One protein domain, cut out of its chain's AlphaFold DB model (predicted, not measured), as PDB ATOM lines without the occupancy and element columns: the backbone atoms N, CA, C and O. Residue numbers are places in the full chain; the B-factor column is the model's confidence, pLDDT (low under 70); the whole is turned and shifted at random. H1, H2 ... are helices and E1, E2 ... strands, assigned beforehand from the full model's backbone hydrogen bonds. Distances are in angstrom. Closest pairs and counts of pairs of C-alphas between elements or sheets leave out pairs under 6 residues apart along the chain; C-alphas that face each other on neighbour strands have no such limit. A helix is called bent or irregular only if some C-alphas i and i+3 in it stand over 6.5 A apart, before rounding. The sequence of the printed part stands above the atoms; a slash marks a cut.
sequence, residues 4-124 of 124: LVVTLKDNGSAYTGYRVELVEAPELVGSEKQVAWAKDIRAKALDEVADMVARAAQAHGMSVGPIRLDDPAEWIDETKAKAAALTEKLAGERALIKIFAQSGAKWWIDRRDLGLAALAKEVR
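Overview. This is residues 4 to 124 of the 124 residues of an uncharacterized protein of Chelatococcus caeni (UniProt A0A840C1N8). A bent two-stranded hairpin, E1 and E2, packs along two long, steeply tilted helices, E2 on H1 and E1 on H2. Three short helices, H3, H4 and H5, gather toward the end of this elongated body where H1 begins. The printed part has 121 residues with two named strands and five named helices, in the order E1 E2 H1 H2 H3 H4 H5; the sheet is antiparallel and the class is mostly helix. It is only just compact, close to loose, with a radius of gyration of the C-alphas of 16.0 A and spans of 49 by 28 by 23 A.

Along the chain. E1, residues 4 to 10, begins at C-alpha 4 (50.930, -48.745, 5.091). E2, residues 14 to 23, is 23.8 A long and bends by 74 degrees at residue 17. H1, residues 32 to 59, measures 40.7 A, and H2, residues 73 to 92, 29.1 A. H3 is residues 94 to 100, H4 105 to 110, and H5 116 to 122, ending at C-alpha 122 (59.663, -50.522, -11.542).

Arrangement. In the hairpin, N 5 and O 21 are 2.8 A apart, within hydrogen-bond range. The closest C-alphas of E2 and H1, Val 20 and Ala 50, are 5.4 A apart; those of E1 and H2, Val 6 and Thr 87, 4.9 A. H1 and H2 are close but not clearly touching, Val 53 to Leu 86 at 7.2 A between C-alphas, at a steep tilt of 62 degrees. H4 touches H1 with H1 residues 34 to 42 alone, closest C-alphas Ala 38 and Ala 105, 5.2 A. H5 touches H3, about perpendicular at 80 degrees, closest C-alphas Ala 95 and Ala 120, 5.1 A. In H1 to H5 every O i to N i+4 pair is within hydrogen-bond range.

Size, cuts and confidence. The C-alphas of Ser 31 and Pro 72, the two farthest apart, are 50.0 A apart. The link from H1 to H2 is long; residues 67 to 68 in it pair antiparallel with 14 to 15. The printed part has no cut, and no printed residue is under 70 in pLDDT.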
ATOM      1  N   LEU A   4      52.159 -49.485   5.363       96.31
ATOM      2  CA  LEU A   4      50.930 -48.745   5.091       96.31
ATOM      3  C   LEU A   4      49.849 -49.229   6.056       96.31
ATOM      4  O   LEU A   4      49.638 -50.435   6.189       96.31
ATOM      5  N   VAL A   5      49.199 -48.299   6.744       97.00
ATOM      6  CA  VAL A   5      48.151 -48.580   7.728       97.00
ATOM      7  C   VAL A   5      46.862 -47.924   7.266       97.00
ATOM      8  O   VAL A   5      46.851 -46.745   6.930       97.00
ATOM      9  N   VAL A   6      45.777 -48.691   7.233       96.56
ATOM     10  CA  VAL A   6      44.447 -48.168   6.927       96.56
ATOM     11  C   VAL A   6      43.779 -47.761   8.232       96.56
ATOM     12  O   VAL A   6      43.540 -48.596   9.105       96.56
ATOM     13  N   THR A   7      43.457 -46.479   8.355       94.88
ATOM     14  CA  THR A   7      42.723 -45.907   9.485       94.88
ATOM     15  C   THR A   7      41.353 -45.414   9.031       94.88
ATOM     16  O   THR A   7      41.061 -45.310   7.836       94.88
ATOM     17  N   LEU A   8      40.466 -45.151   9.989       93.06
ATOM     18  CA  LEU A   8      39.162 -44.567   9.702       93.06
ATOM     19  C   LEU A   8      39.295 -43.050   9.578       93.06
ATOM     20  O   LEU A   8      39.955 -42.399  10.388       93.06
ATOM     21  N   LYS A   9      38.638 -42.476   8.572       92.06
ATOM     22  CA  LYS A   9      38.552 -41.029   8.397       92.06
ATOM     23  C   LYS A   9      37.534 -40.461   9.384       92.06
ATOM     24  O   LYS A   9      36.336 -40.436   9.096       92.06
ATOM     25  N   ASP A  10      38.036 -40.016  10.527       91.50
ATOM     26  CA  ASP A  10      37.276 -39.356  11.586       91.50
ATOM     27  C   ASP A  10      37.125 -37.850  11.308       91.50
ATOM     28  O   ASP A  10      38.091 -37.175  10.943       91.50
ATOM     29  N   ASN A  11      35.908 -37.325  11.454       90.62
ATOM     30  CA  ASN A  11      35.608 -35.894  11.355       90.62
ATOM     31  C   ASN A  11      35.189 -35.252  12.696       90.62
ATOM     32  O   ASN A  11      34.707 -34.121  12.702       90.62
ATOM     33  N   GLY A  12      35.336 -35.972  13.810       89.94
ATOM     34  CA  GLY A  12      34.942 -35.575  15.162       89.94
ATOM     35  C   GLY A  12      33.528 -36.007  15.565       89.94
ATOM     36  O   GLY A  12      33.178 -35.912  16.736       89.94
ATOM     37  N   SER A  13      32.712 -36.484  14.622       91.00
ATOM     38  CA  SER A  13      31.330 -36.928  14.879       91.00
ATOM     39  C   SER A  13      30.978 -38.261  14.221       91.00
ATOM     40  O   SER A  13      30.048 -38.939  14.657       91.00
ATOM     41  N   ALA A  14      31.715 -38.650  13.182       92.38
ATOM     42  CA  ALA A  14      31.506 -39.879  12.443       92.38
ATOM     43  C   ALA A  14      32.789 -40.337  11.741       92.38
ATOM     44  O   ALA A  14      33.622 -39.526  11.317       92.38
ATOM     45  N   TYR A  15      32.882 -41.644  11.516       92.88
ATOM     46  CA  TYR A  15      33.759 -42.215  10.508       92.88
ATOM     47  C   TYR A  15      33.097 -42.096   9.141       92.88
ATOM     48  O   TYR A  15      31.954 -42.498   8.958       92.88
ATOM     49  N   THR A  16      33.819 -41.528   8.179       91.00
ATOM     50  CA  THR A  16      33.285 -41.184   6.845       91.00
ATOM     51  C   THR A  16      33.937 -41.966   5.708       91.00
ATOM     52  O   THR A  16      33.674 -41.707   4.536       91.00
ATOM     53  N   GLY A  17      34.823 -42.898   6.046       91.44
ATOM     54  CA  GLY A  17      35.566 -43.704   5.092       91.44
ATOM     55  C   GLY A  17      36.920 -44.111   5.649       91.44
ATOM     56  O   GLY A  17      37.128 -44.146   6.863       91.44
ATOM     57  N   TYR A  18      37.853 -44.378   4.743       93.25
ATOM     58  CA  TYR A  18      39.211 -44.793   5.067       93.25
ATOM     59  C   TYR A  18      40.228 -43.691   4.789       93.25
ATOM     60  O   TYR A  18      40.021 -42.822   3.940       93.25
ATOM     61  N   ARG A  19      41.353 -43.764   5.491       94.00
ATOM     62  CA  ARG A  19      42.597 -43.060   5.198       94.00
ATOM     63  C   ARG A  19      43.726 -44.084   5.178       94.00
ATOM     64  O   ARG A  19      43.644 -45.113   5.844       94.00
ATOM     65  N   VAL A  20      44.775 -43.792   4.420       96.31
ATOM     66  CA  VAL A  20      46.014 -44.567   4.442       96.31
ATOM     67  C   VAL A  20      47.114 -43.713   5.044       96.31
ATOM     68  O   VAL A  20      47.334 -42.577   4.632       96.31
ATOM     69  N   GLU A  21      47.795 -44.273   6.028       95.06
ATOM     70  CA  GLU A  21      48.907 -43.653   6.723       95.06
ATOM     71  C   GLU A  21      50.178 -44.438   6.464       95.06
ATOM     72  O   GLU A  21      50.195 -45.669   6.380       95.06
ATOM     73  N   LEU A  22      51.264 -43.695   6.337       95.19
ATOM     74  CA  LEU A  22      52.577 -44.244   6.107       95.19
ATOM     75  C   LEU A  22      53.358 -44.256   7.421       95.19
ATOM     76  O   LEU A  22      53.642 -43.206   7.993       95.19
ATOM     77  N   VAL A  23      53.733 -45.449   7.865       95.06
ATOM     78  CA  VAL A  23      54.387 -45.705   9.151       95.06
ATOM     79  C   VAL A  23      55.778 -46.289   8.902       95.06
ATOM     80  O   VAL A  23      55.969 -47.084   7.981       95.06
ATOM     81  N   GLU A  24      56.770 -45.879   9.701       93.06
ATOM     82  CA  GLU A  24      58.166 -46.360   9.599       93.06
ATOM     83  C   GLU A  24      58.785 -46.199   8.196       93.06
ATOM     84  O   GLU A  24      59.598 -46.998   7.714       93.06
ATOM     85  N   ALA A  25      58.360 -45.152   7.504       91.94
ATOM     86  CA  ALA A  25      58.909 -44.739   6.232       91.94
ATOM     87  C   ALA A  25      60.308 -44.136   6.401       91.94
ATOM     88  O   ALA A  25      60.510 -43.357   7.333       91.94
ATOM     89  N   PRO A  26      61.254 -44.401   5.482       95.50
ATOM     90  CA  PRO A  26      62.520 -43.693   5.507       95.50
ATOM     91  C   PRO A  26      62.301 -42.202   5.247       95.50
ATOM     92  O   PRO A  26      61.398 -41.795   4.495       95.50
ATOM     93  N   GLU A  27      63.166 -41.401   5.864       95.62
ATOM     94  CA  GLU A  27      63.284 -39.986   5.550       95.62
ATOM     95  C   GLU A  27      63.730 -39.797   4.100       95.62
ATOM     96  O   GLU A  27      64.456 -40.618   3.528       95.62
ATOM     97  N   LEU A  28      63.260 -38.710   3.491       97.50
ATOM     98  CA  LEU A  28      63.623 -38.379   2.123       97.50
ATOM     99  C   LEU A  28      64.983 -37.679   2.098       97.50
ATOM    100  O   LEU A  28      65.204 -36.717   2.829       97.50
ATOM    101  N   VAL A  29      65.869 -38.137   1.216       97.94
ATOM    102  CA  VAL A  29      67.240 -37.646   1.059       97.94
ATOM    103  C   VAL A  29      67.371 -36.881  -0.258       97.94
ATOM    104  O   VAL A  29      67.001 -37.380  -1.324       97.94
ATOM    105  N   GLY A  30      67.907 -35.663  -0.188       97.50
ATOM    106  CA  GLY A  30      68.108 -34.750  -1.315       97.50
ATOM    107  C   GLY A  30      68.310 -33.313  -0.828       97.50
ATOM    108  O   GLY A  30      68.435 -33.080   0.372       97.50
ATOM    109  N   SER A  31      68.319 -32.339  -1.742       98.12
ATOM    110  CA  SER A  31      68.258 -30.930  -1.332       98.12
ATOM    111  C   SER A  31      66.906 -30.607  -0.690       98.12
ATOM    112  O   SER A  31      65.910 -31.265  -0.983       98.12
ATOM    113  N   GLU A  32      66.836 -29.561   0.136       97.94
ATOM    114  CA  GLU A  32      65.594 -29.142   0.807       97.94
ATOM    115  C   GLU A  32      64.421 -28.984  -0.178       97.94
ATOM    116  O   GLU A  32      63.334 -29.520   0.038       97.94
ATOM    117  N   LYS A  33      64.674 -28.351  -1.332       97.44
ATOM    118  CA  LYS A  33      63.682 -28.189  -2.403       97.44
ATOM    119  C   LYS A  33      63.248 -29.525  -3.013       97.44
ATOM    120  O   LYS A  33      62.069 -29.711  -3.305       97.44
ATOM    121  N   GLN A  34      64.183 -30.453  -3.223       98.25
ATOM    122  CA  GLN A  34      63.854 -31.785  -3.733       98.25
ATOM    123  C   GLN A  34      63.037 -32.578  -2.716       98.25
ATOM    124  O   GLN A  34      62.066 -33.224  -3.091       98.25
ATOM    125  N   VAL A  35      63.409 -32.512  -1.438       98.44
ATOM    126  CA  VAL A  35      62.694 -33.179  -0.348       98.44
ATOM    127  C   VAL A  35      61.271 -32.647  -0.233       98.44
ATOM    128  O   VAL A  35      60.347 -33.452  -0.168       98.44
ATOM    129  N   ALA A  36      61.072 -31.326  -0.266       98.00
ATOM    130  CA  ALA A  36      59.739 -30.725  -0.250       98.00
ATOM    131  C   ALA A  36      58.876 -31.248  -1.411       98.00
ATOM    132  O   ALA A  36      57.788 -31.770  -1.187       98.00
ATOM    133  N   TRP A  37      59.408 -31.232  -2.635       97.69
ATOM    134  CA  TRP A  37      58.670 -31.725  -3.796       97.69
ATOM    135  C   TRP A  37      58.377 -33.230  -3.719       97.69
ATOM    136  O   TRP A  37      57.274 -33.680  -4.024       97.69
ATOM    137  N   ALA A  38      59.343 -34.027  -3.268       98.12
ATOM    138  CA  ALA A  38      59.156 -35.458  -3.095       98.12
ATOM    139  C   ALA A  38      58.114 -35.785  -2.011       98.12
ATOM    140  O   ALA A  38      57.384 -36.760  -2.172       98.12
ATOM    141  N   LYS A  39      57.980 -34.967  -0.952       97.69
ATOM    142  CA  LYS A  39      56.886 -35.099   0.027       97.69
ATOM    143  C   LYS A  39      55.525 -34.905  -0.635       97.69
ATOM    144  O   LYS A  39      54.649 -35.738  -0.421       97.69
ATOM    145  N   ASP A  40      55.373 -33.887  -1.480       97.75
ATOM    146  CA  ASP A  40      54.111 -33.633  -2.187       97.75
ATOM    147  C   ASP A  40      53.749 -34.778  -3.143       97.75
ATOM    148  O   ASP A  40      52.600 -35.213  -3.200       97.75
ATOM    149  N   ILE A  41      54.732 -35.304  -3.880       97.62
ATOM    150  CA  ILE A  41      54.526 -36.443  -4.790       97.62
ATOM    151  C   ILE A  41      54.142 -37.697  -3.996       97.62
ATOM    152  O   ILE A  41      53.197 -38.397  -4.351       97.62
ATOM    153  N   ARG A  42      54.845 -37.969  -2.892       96.31
ATOM    154  CA  ARG A  42      54.566 -39.110  -2.013       96.31
ATOM    155  C   ARG A  42      53.184 -39.010  -1.368       96.31
ATOM    156  O   ARG A  42      52.520 -40.033  -1.236       96.31
ATOM    157  N   ALA A  43      52.749 -37.807  -0.992       95.69
ATOM    158  CA  ALA A  43      51.410 -37.564  -0.462       95.69
ATOM    159  C   ALA A  43      50.331 -37.886  -1.507       95.69
ATOM    160  O   ALA A  43      49.424 -38.657  -1.215       95.69
ATOM    161  N   LYS A  44      50.493 -37.422  -2.752       95.81
ATOM    162  CA  LYS A  44      49.580 -37.778  -3.855       95.81
ATOM    163  C   LYS A  44      49.534 -39.282  -4.117       95.81
ATOM    164  O   LYS A  44      48.463 -39.844  -4.309       95.81
ATOM    165  N   ALA A  45      50.685 -39.952  -4.074       96.44
ATOM    166  CA  ALA A  45      50.730 -41.404  -4.210       96.44
ATOM    167  C   ALA A  45      49.988 -42.113  -3.062       96.44
ATOM    168  O   ALA A  45      49.359 -43.140  -3.297       96.44
ATOM    169  N   LEU A  46      50.034 -41.591  -1.828       96.06
ATOM    170  CA  LEU A  46      49.230 -42.116  -0.715       96.06
ATOM    171  C   LEU A  46      47.730 -41.904  -0.937       96.06
ATOM    172  O   LEU A  46      46.959 -42.813  -0.634       96.06
ATOM    173  N   ASP A  47      47.326 -40.764  -1.498       94.75
ATOM    174  CA  ASP A  47      45.928 -40.513  -1.863       94.75
ATOM    175  C   ASP A  47      45.441 -41.529  -2.913       94.75
ATOM    176  O   ASP A  47      44.367 -42.110  -2.758       94.75
ATOM    177  N   GLU A  48      46.264 -41.856  -3.918       95.75
ATOM    178  CA  GLU A  48      45.951 -42.926  -4.879       95.75
ATOM    179  C   GLU A  48      45.800 -44.301  -4.199       95.75
ATOM    180  O   GLU A  48      44.928 -45.093  -4.576       95.75
ATOM    181  N   VAL A  49      46.613 -44.608  -3.176       96.50
ATOM    182  CA  VAL A  49      46.450 -45.848  -2.393       96.50
ATOM    183  C   VAL A  49      45.141 -45.805  -1.607       96.50
ATOM    184  O   VAL A  49      44.442 -46.815  -1.547       96.50
ATOM    185  N   ALA A  50      44.779 -44.663  -1.021       94.69
ATOM    186  CA  ALA A  50      43.518 -44.509  -0.299       94.69
ATOM    187  C   ALA A  50      42.305 -44.721  -1.220       94.69
ATOM    188  O   ALA A  50      41.379 -45.444  -0.846       94.69
ATOM    189  N   ASP A  51      42.347 -44.200  -2.446       94.06
ATOM    190  CA  ASP A  51      41.324 -44.453  -3.465       94.06
ATOM    191  C   ASP A  51      41.250 -45.936  -3.849       94.06
ATOM    192  O   ASP A  51      40.157 -46.501  -3.983       94.06
ATOM    193  N   MET A  52      42.400 -46.600  -3.995       93.75
ATOM    194  CA  MET A  52      42.463 -48.040  -4.253       93.75
ATOM    195  C   MET A  52      41.828 -48.840  -3.105       93.75
ATOM    196  O   MET A  52      41.030 -49.747  -3.353       93.75
ATOM    197  N   VAL A  53      42.136 -48.484  -1.855       94.44
ATOM    198  CA  VAL A  53      41.555 -49.100  -0.653       94.44
ATOM    199  C   VAL A  53      40.049 -48.876  -0.600       94.44
ATOM    200  O   VAL A  53      39.311 -49.828  -0.357       94.44
ATOM    201  N   ALA A  54      39.569 -47.662  -0.874       92.06
ATOM    202  CA  ALA A  54      38.142 -47.354  -0.878       92.06
ATOM    203  C   ALA A  54      37.382 -48.180  -1.928       92.06
ATOM    204  O   ALA A  54      36.332 -48.753  -1.626       92.06
ATOM    205  N   ARG A  55      37.937 -48.316  -3.141       91.06
ATOM    206  CA  ARG A  55      37.364 -49.153  -4.210       91.06
ATOM    207  C   ARG A  55      37.359 -50.633  -3.839       91.06
ATOM    208  O   ARG A  55      36.347 -51.305  -4.025       91.06
ATOM    209  N   ALA A  56      38.462 -51.141  -3.290       89.75
ATOM    210  CA  ALA A  56      38.546 -52.525  -2.827       89.75
ATOM    211  C   ALA A  56      37.540 -52.791  -1.701       89.75
ATOM    212  O   ALA A  56      36.849 -53.808  -1.706       89.75
ATOM    213  N   ALA A  57      37.405 -51.855  -0.761       91.50
ATOM    214  CA  ALA A  57      36.441 -51.960   0.317       91.50
ATOM    215  C   ALA A  57      35.003 -52.029  -0.219       91.50
ATOM    216  O   ALA A  57      34.257 -52.920   0.173       91.50
ATOM    217  N   GLN A  58      34.632 -51.167  -1.172       89.19
ATOM    218  CA  GLN A  58      33.328 -51.231  -1.846       89.19
ATOM    219  C   GLN A  58      33.094 -52.576  -2.543       89.19
ATOM    220  O   GLN A  58      32.068 -53.212  -2.309       89.19
ATOM    221  N   ALA A  59      34.060 -53.049  -3.337       88.19
ATOM    222  CA  ALA A  59      33.950 -54.306  -4.080       88.19
ATOM    223  C   ALA A  59      33.794 -55.544  -3.175       88.19
ATOM    224  O   ALA A  59      33.225 -56.549  -3.593       88.19
ATOM    225  N   HIS A  60      34.288 -55.472  -1.937       85.81
ATOM    226  CA  HIS A  60      34.231 -56.560  -0.961       85.81
ATOM    227  C   HIS A  60      33.155 -56.375   0.121       85.81
ATOM    228  O   HIS A  60      33.186 -57.090   1.120       85.81
ATOM    229  N   GLY A  61      32.231 -55.417  -0.027       85.94
ATOM    230  CA  GLY A  61      31.199 -55.149   0.987       85.94
ATOM    231  C   GLY A  61      31.750 -54.597   2.311       85.94
ATOM    232  O   GLY A  61      31.064 -54.592   3.326       85.94
ATOM    233  N   MET A  62      32.993 -54.117   2.307       85.38
ATOM    234  CA  MET A  62      33.672 -53.481   3.436       85.38
ATOM    235  C   MET A  62      33.581 -51.951   3.362       85.38
ATOM    236  O   MET A  62      34.347 -51.268   4.023       85.38
ATOM    237  N   SER A  63      32.704 -51.376   2.535       80.94
ATOM    238  CA  SER A  63      32.565 -49.917   2.473       80.94
ATOM    239  C   SER A  63      32.125 -49.359   3.829       80.94
ATOM    240  O   SER A  63      31.222 -49.896   4.467       80.94
ATOM    241  N   VAL A  64      32.764 -48.270   4.249       78.56
ATOM    242  CA  VAL A  64      32.371 -47.503   5.431       78.56
ATOM    243  C   VAL A  64      31.615 -46.280   4.941       78.56
ATOM    244  O   VAL A  64      32.202 -45.387   4.328       78.56
ATOM    245  N   GLY A  65      30.300 -46.286   5.162       75.06
ATOM    246  CA  GLY A  65      29.472 -45.085   5.087       75.06
ATOM    247  C   GLY A  65      29.664 -44.209   6.331       75.06
ATOM    248  O   GLY A  65      30.559 -44.484   7.131       75.06
ATOM    249  N   PRO A  66      28.842 -43.163   6.528       82.12
ATOM    250  CA  PRO A  66      28.864 -42.411   7.775       82.12
ATOM    251  C   PRO A  66      28.406 -43.311   8.937       82.12
ATOM    252  O   PRO A  66      27.218 -43.591   9.057       82.12
ATOM    253  N   ILE A  67      29.350 -43.757   9.769       89.94
ATOM    254  CA  ILE A  67      29.089 -44.395  11.070       89.94
ATOM    255  C   ILE A  67      29.337 -43.337  12.129       89.94
ATOM    256  O   ILE A  67      30.453 -42.822  12.232       89.94
ATOM    257  N   ARG A  68      28.310 -42.967  12.882       92.69
ATOM    258  CA  ARG A  68      28.437 -41.944  13.912       92.69
ATOM    259  C   ARG A  68      29.182 -42.504  15.118       92.69
ATOM    260  O   ARG A  68      29.116 -43.690  15.418       92.69
ATOM    261  N   LEU A  69      29.904 -41.645  15.827       88.56
ATOM    262  CA  LEU A  69      30.649 -42.069  17.018       88.56
ATOM    263  C   LEU A  69      29.734 -42.365  18.221       88.56
ATOM    264  O   LEU A  69      30.196 -42.949  19.196       88.56
ATOM    265  N   ASP A  70      28.460 -41.969  18.144       93.12
ATOM    266  CA  ASP A  70      27.389 -42.300  19.089       93.12
ATOM    267  C   ASP A  70      26.538 -43.515  18.665       93.12
ATOM    268  O   ASP A  70      25.600 -43.873  19.378       93.12
ATOM    269  N   ASP A  71      26.867 -44.170  17.543       93.06
ATOM    270  CA  ASP A  71      26.240 -45.436  17.143       93.06
ATOM    271  C   ASP A  71      26.633 -46.589  18.095       93.06
ATOM    272  O   ASP A  71      27.596 -46.474  18.865       93.06
ATOM    273  N   PRO A  72      25.916 -47.734  18.060       95.56
ATOM    274  CA  PRO A  72      26.250 -48.895  18.879       95.56
ATOM    275  C   PRO A  72      27.728 -49.298  18.776       95.56
ATOM    276  O   PRO A  72      28.292 -49.396  17.684       95.56
ATOM    277  N   ALA A  73      28.349 -49.589  19.925       93.19
ATOM    278  CA  ALA A  73      29.780 -49.899  20.006       93.19
ATOM    279  C   ALA A  73      30.185 -51.081  19.106       93.19
ATOM    280  O   ALA A  73      31.239 -51.051  18.483       93.19
ATOM    281  N   GLU A  74      29.307 -52.072  18.966       93.62
ATOM    282  CA  GLU A  74      29.468 -53.204  18.047       93.62
ATOM    283  C   GLU A  74      29.648 -52.779  16.580       93.62
ATOM    284  O   GLU A  74      30.496 -53.333  15.882       93.62
ATOM    285  N   TRP A  75      28.920 -51.762  16.109       91.69
ATOM    286  CA  TRP A  75      29.027 -51.268  14.730       91.69
ATOM    287  C   TRP A  75      30.329 -50.493  14.528       91.69
ATOM    288  O   TRP A  75      30.983 -50.592  13.484       91.69
ATOM    289  N   ILE A  76      30.734 -49.740  15.553       90.56
ATOM    290  CA  ILE A  76      32.020 -49.045  15.594       90.56
ATOM    291  C   ILE A  76      33.173 -50.057  15.562       90.56
ATOM    292  O   ILE A  76      34.124 -49.888  14.793       90.56
ATOM    293  N   ASP A  77      33.091 -51.123  16.351       93.12
ATOM    294  CA  ASP A  77      34.122 -52.156  16.425       93.12
ATOM    295  C   ASP A  77      34.196 -52.982  15.138       93.12
ATOM    296  O   ASP A  77      35.295 -53.232  14.640       93.12
ATOM    297  N   GLU A  78      33.058 -53.308  14.516       91.50
ATOM    298  CA  GLU A  78      33.026 -53.918  13.181       91.50
ATOM    299  C   GLU A  78      33.708 -53.012  12.141       91.50
ATOM    300  O   GLU A  78      34.504 -53.466  11.314       91.50
ATOM    301  N   THR A  79      33.453 -51.705  12.203       91.38
ATOM    302  CA  THR A  79      34.057 -50.711  11.306       91.38
ATOM    303  C   THR A  79      35.577 -50.633  11.486       91.38
ATOM    304  O   THR A  79      36.325 -50.635  10.500       91.38
ATOM    305  N   LYS A  80      36.062 -50.651  12.733       92.31
ATOM    306  CA  LYS A  80      37.498 -50.739  13.049       92.31
ATOM    307  C   LYS A  80      38.105 -52.059  12.569       92.31
ATOM    308  O   LYS A  80      39.197 -52.052  12.001       92.31
ATOM    309  N   ALA A  81      37.396 -53.177  12.726       94.19
ATOM    310  CA  ALA A  81      37.846 -54.485  12.254       94.19
ATOM    311  C   ALA A  81      37.997 -54.521  10.724       94.19
ATOM    312  O   ALA A  81      38.981 -55.063  10.215       94.19
ATOM    313  N   LYS A  82      37.093 -53.873   9.974       93.88
ATOM    314  CA  LYS A  82      37.231 -53.711   8.515       93.88
ATOM    315  C   LYS A  82      38.498 -52.929   8.145       93.88
ATOM    316  O   LYS A  82      39.222 -53.345   7.242       93.88
ATOM    317  N   ALA A  83      38.807 -51.837   8.851       94.56
ATOM    318  CA  ALA A  83      40.049 -51.081   8.637       94.56
ATOM    319  C   ALA A  83      41.304 -51.928   8.926       94.56
ATOM    320  O   ALA A  83      42.255 -51.929   8.139       94.56
ATOM    321  N   ALA A  84      41.288 -52.718  10.004       95.06
ATOM    322  CA  ALA A  84      42.370 -53.649  10.321       95.06
ATOM    323  C   ALA A  84      42.551 -54.713   9.223       95.06
ATOM    324  O   ALA A  84      43.668 -54.948   8.767       95.06
ATOM    325  N   ALA A  85      41.464 -55.293   8.710       94.00
ATOM    326  CA  ALA A  85      41.528 -56.262   7.616       94.00
ATOM    327  C   ALA A  85      42.120 -55.664   6.325       94.00
ATOM    328  O   ALA A  85      42.910 -56.314   5.639       94.00
ATOM    329  N   LEU A  86      41.777 -54.414   5.993       94.69
ATOM    330  CA  LEU A  86      42.364 -53.703   4.850       94.69
ATOM    331  C   LEU A  86      43.851 -53.395   5.066       94.69
ATOM    332  O   LEU A  86      44.633 -53.480   4.120       94.69
ATOM    333  N   THR A  87      44.257 -53.101   6.303       95.50
ATOM    334  CA  THR A  87      45.673 -52.952   6.669       95.50
ATOM    335  C   THR A  87      46.455 -54.233   6.394       95.50
ATOM    336  O   THR A  87      47.518 -54.177   5.781       95.50
ATOM    337  N   GLU A  88      45.925 -55.393   6.785       94.12
ATOM    338  CA  GLU A  88      46.589 -56.677   6.535       94.12
ATOM    339  C   GLU A  88      46.669 -57.008   5.039       94.12
ATOM    340  O   GLU A  88      47.689 -57.512   4.568       94.12
ATOM    341  N   LYS A  89      45.650 -56.632   4.251       91.94
ATOM    342  CA  LYS A  89      45.730 -56.721   2.784       91.94
ATOM    343  C   LYS A  89      46.870 -55.862   2.227       91.94
ATOM    344  O   LYS A  89      47.681 -56.374   1.462       91.94
ATOM    345  N   LEU A  90      46.983 -54.596   2.643       92.75
ATOM    346  CA  LEU A  90      48.082 -53.721   2.209       92.75
ATOM    347  C   LEU A  90      49.458 -54.209   2.678       92.75
ATOM    348  O   LEU A  90      50.441 -54.025   1.963       92.75
ATOM    349  N   ALA A  91      49.552 -54.851   3.843       91.75
ATOM    350  CA  ALA A  91      50.804 -55.440   4.316       91.75
ATOM    351  C   ALA A  91      51.310 -56.567   3.389       91.75
ATOM    352  O   ALA A  91      52.519 -56.785   3.280       91.75
ATOM    353  N   GLY A  92      50.404 -57.247   2.679       91.12
ATOM    354  CA  GLY A  92      50.736 -58.217   1.632       91.12
ATOM    355  C   GLY A  92      51.218 -57.590   0.316       91.12
ATOM    356  O   GLY A  92      51.907 -58.253  -0.465       91.12
ATOM    357  N   GLU A  93      50.927 -56.308   0.076       93.38
ATOM    358  CA  GLU A  93      51.251 -55.592  -1.163       93.38
ATOM    359  C   GLU A  93      52.716 -55.134  -1.194       93.38
ATOM    360  O   GLU A  93      53.056 -53.953  -1.065       93.38
ATOM    361  N   ARG A  94      53.621 -56.095  -1.414       93.44
ATOM    362  CA  ARG A  94      55.079 -55.869  -1.440       93.44
ATOM    363  C   ARG A  94      55.501 -54.734  -2.372       93.44
ATOM    364  O   ARG A  94      56.450 -54.023  -2.056       93.44
ATOM    365  N   ALA A  95      54.826 -54.562  -3.510       95.06
ATOM    366  CA  ALA A  95      55.143 -53.488  -4.447       95.06
ATOM    367  C   ALA A  95      54.892 -52.107  -3.826       95.06
ATOM    368  O   ALA A  95      55.771 -51.252  -3.888       95.06
ATOM    369  N   LEU A  96      53.755 -51.904  -3.152       95.81
ATOM    370  CA  LEU A  96      53.466 -50.644  -2.462       95.81
ATOM    371  C   LEU A  96      54.488 -50.373  -1.357       95.81
ATOM    372  O   LEU A  96      55.041 -49.279  -1.287       95.81
ATOM    373  N   ILE A  97      54.824 -51.386  -0.557       95.38
ATOM    374  CA  ILE A  97      55.857 -51.260   0.482       95.38
ATOM    375  C   ILE A  97      57.193 -50.816  -0.129       95.38
ATOM    376  O   ILE A  97      57.822 -49.890   0.380       95.38
ATOM    377  N   LYS A  98      57.614 -51.421  -1.246       96.12
ATOM    378  CA  LYS A  98      58.861 -51.054  -1.935       96.12
ATOM    379  C   LYS A  98      58.826 -49.651  -2.554       96.12
ATOM    380  O   LYS A  98      59.862 -48.988  -2.547       96.12
ATOM    381  N   ILE A  99      57.678 -49.201  -3.072       97.06
ATOM    382  CA  ILE A  99      57.483 -47.820  -3.550       97.06
ATOM    383  C   ILE A  99      57.695 -46.848  -2.390       97.06
ATOM    384  O   ILE A  99      58.513 -45.937  -2.472       97.06
ATOM    385  N   PHE A 100      57.003 -47.059  -1.272       97.00
ATOM    386  CA  PHE A 100      57.093 -46.135  -0.144       97.00
ATOM    387  C   PHE A 100      58.377 -46.287   0.674       97.00
ATOM    388  O   PHE A 100      58.683 -45.393   1.458       97.00
ATOM    389  N   ALA A 101      59.160 -47.346   0.471       96.44
ATOM    390  CA  ALA A 101      60.508 -47.486   1.019       96.44
ATOM    391  C   ALA A 101      61.573 -46.676   0.246       96.44
ATOM    392  O   ALA A 101      62.734 -46.658   0.650       96.44
ATOM    393  N   GLN A 102      61.216 -45.996  -0.849       97.25
ATOM    394  CA  GLN A 102      62.158 -45.153  -1.588       97.25
ATOM    395  C   GLN A 102      62.471 -43.865  -0.815       97.25
ATOM    396  O   GLN A 102      61.613 -42.996  -0.646       97.25
ATOM    397  N   SER A 103      63.724 -43.730  -0.377       97.31
ATOM    398  CA  SER A 103      64.229 -42.556   0.348       97.31
ATOM    399  C   SER A 103      64.751 -41.450  -0.573       97.31
ATOM    400  O   SER A 103      64.790 -40.289  -0.186       97.31
ATOM    401  N   GLY A 104      65.156 -41.753  -1.807       97.81
ATOM    402  CA  GLY A 104      65.735 -40.749  -2.702       97.81
ATOM    403  C   GLY A 104      64.691 -39.757  -3.219       97.81
ATOM    404  O   GLY A 104      63.818 -40.135  -3.997       97.81
ATOM    405  N   ALA A 105      64.816 -38.470  -2.886       98.25
ATOM    406  CA  ALA A 105      63.901 -37.439  -3.387       98.25
ATOM    407  C   ALA A 105      63.901 -37.358  -4.926       98.25
ATOM    408  O   ALA A 105      62.852 -37.210  -5.552       98.25
ATOM    409  N   LYS A 106      65.069 -37.548  -5.555       97.88
ATOM    410  CA  LYS A 106      65.196 -37.618  -7.018       97.88
ATOM    411  C   LYS A 106      64.367 -38.753  -7.633       97.88
ATOM    412  O   LYS A 106      63.772 -38.544  -8.684       97.88
ATOM    413  N   TRP A 107      64.287 -39.918  -6.984       98.00
ATOM    414  CA  TRP A 107      63.521 -41.061  -7.495       98.00
ATOM    415  C   TRP A 107      62.043 -40.706  -7.674       98.00
ATOM    416  O   TRP A 107      61.479 -40.979  -8.734       98.00
ATOM    417  N   TRP A 108      61.463 -40.038  -6.670       98.00
ATOM    418  CA  TRP A 108      60.086 -39.545  -6.692       98.00
ATOM    419  C   TRP A 108      59.881 -38.478  -7.768       98.00
ATOM    420  O   TRP A 108      58.925 -38.550  -8.532       98.00
ATOM    421  N   ILE A 109      60.799 -37.513  -7.871       98.00
ATOM    422  CA  ILE A 109      60.701 -36.413  -8.844       98.00
ATOM    423  C   ILE A 109      60.765 -36.921 -10.289       98.00
ATOM    424  O   ILE A 109      59.990 -36.461 -11.132       98.00
ATOM    425  N   ASP A 110      61.659 -37.869 -10.573       98.06
ATOM    426  CA  ASP A 110      61.828 -38.450 -11.909       98.06
ATOM    427  C   ASP A 110      60.590 -39.260 -12.348       98.06
ATOM    428  O   ASP A 110      60.377 -39.452 -13.541       98.06
ATOM    429  N   ARG A 111      59.759 -39.706 -11.395       97.25
ATOM    430  CA  ARG A 111      58.585 -40.573 -11.610       97.25
ATOM    431  C   ARG A 111      57.257 -39.917 -11.250       97.25
ATOM    432  O   ARG A 111      56.239 -40.593 -11.188       97.25
ATOM    433  N   ARG A 112      57.254 -38.609 -11.014       95.75
ATOM    434  CA  ARG A 112      56.079 -37.851 -10.549       95.75
ATOM    435  C   ARG A 112      54.850 -37.962 -11.460       95.75
ATOM    436  O   ARG A 112      53.747 -37.697 -11.008       95.75
ATOM    437  N   ASP A 113      55.069 -38.307 -12.728       96.12
ATOM    438  CA  ASP A 113      54.037 -38.428 -13.760       96.12
ATOM    439  C   ASP A 113      53.549 -39.890 -13.925       96.12
ATOM    440  O   ASP A 113      52.709 -40.180 -14.774       96.12
ATOM    441  N   LEU A 114      54.077 -40.830 -13.126       95.19
ATOM    442  CA  LEU A 114      53.686 -42.240 -13.121       95.19
ATOM    443  C   LEU A 114      52.644 -42.519 -12.033       95.19
ATOM    444  O   LEU A 114      52.840 -42.157 -10.877       95.19
ATOM    445  N   GLY A 115      51.588 -43.257 -12.380       94.00
ATOM    446  CA  GLY A 115      50.647 -43.797 -11.390       94.00
ATOM    447  C   GLY A 115      51.187 -45.039 -10.671       94.00
ATOM    448  O   GLY A 115      52.132 -45.692 -11.139       94.00
ATOM    449  N   LEU A 116      50.534 -45.433  -9.572       94.69
ATOM    450  CA  LEU A 116      50.953 -46.567  -8.725       94.69
ATOM    451  C   LEU A 116      51.239 -47.867  -9.492       94.69
ATOM    452  O   LEU A 116      52.200 -48.566  -9.184       94.69
ATOM    453  N   ALA A 117      50.444 -48.195 -10.514       93.19
ATOM    454  CA  ALA A 117      50.637 -49.415 -11.300       93.19
ATOM    455  C   ALA A 117      51.946 -49.408 -12.113       93.19
ATOM    456  O   ALA A 117      52.553 -50.461 -12.313       93.19
ATOM    457  N   ALA A 118      52.387 -48.241 -12.593       95.56
ATOM    458  CA  ALA A 118      53.662 -48.096 -13.290       95.56
ATOM    459  C   ALA A 118      54.830 -48.138 -12.295       95.56
ATOM    460  O   ALA A 118      55.773 -48.901 -12.497       95.56
ATOM    461  N   LEU A 119      54.709 -47.431 -11.167       95.81
ATOM    462  CA  LEU A 119      55.685 -47.484 -10.074       95.81
ATOM    463  C   LEU A 119      55.883 -48.914  -9.547       95.81
ATOM    464  O   LEU A 119      57.012 -49.354  -9.341       95.81
ATOM    465  N   ALA A 120      54.793 -49.670  -9.391       94.12
ATOM    466  CA  ALA A 120      54.815 -51.052  -8.921       94.12
ATOM    467  C   ALA A 120      55.598 -51.983  -9.855       94.12
ATOM    468  O   ALA A 120      56.208 -52.938  -9.380       94.12
ATOM    469  N   LYS A 121      55.601 -51.712 -11.168       94.06
ATOM    470  CA  LYS A 121      56.405 -52.465 -12.142       94.06
ATOM    471  C   LYS A 121      57.894 -52.157 -12.014       94.06
ATOM    472  O   LYS A 121      58.695 -53.060 -12.210       94.06
ATOM    473  N   GLU A 122      58.258 -50.923 -11.675       93.00
ATOM    474  CA  GLU A 122      59.663 -50.522 -11.542       93.00
ATOM    475  C   GLU A 122      60.333 -51.050 -10.275       93.00
ATOM    476  O   GLU A 122      61.528 -51.324 -10.279       93.00
ATOM    477  N   VAL A 123      59.575 -51.193  -9.187       91.56
ATOM    478  CA  VAL A 123      60.109 -51.719  -7.924       91.56
ATOM    479  C   VAL A 123      59.988 -53.243  -7.809       91.56
ATOM    480  O   VAL A 123      60.351 -53.806  -6.771       91.56
ATOM    481  N   ARG A 124      59.411 -53.910  -8.817       71.62
ATOM    482  CA  ARG A 124      59.060 -55.332  -8.750       71.62
ATOM    483  C   ARG A 124      60.286 -56.217  -8.595       71.62
ATOM    484  O   ARG A 124      61.222 -56.102  -9.405       71.62
TER     485      ARG A 124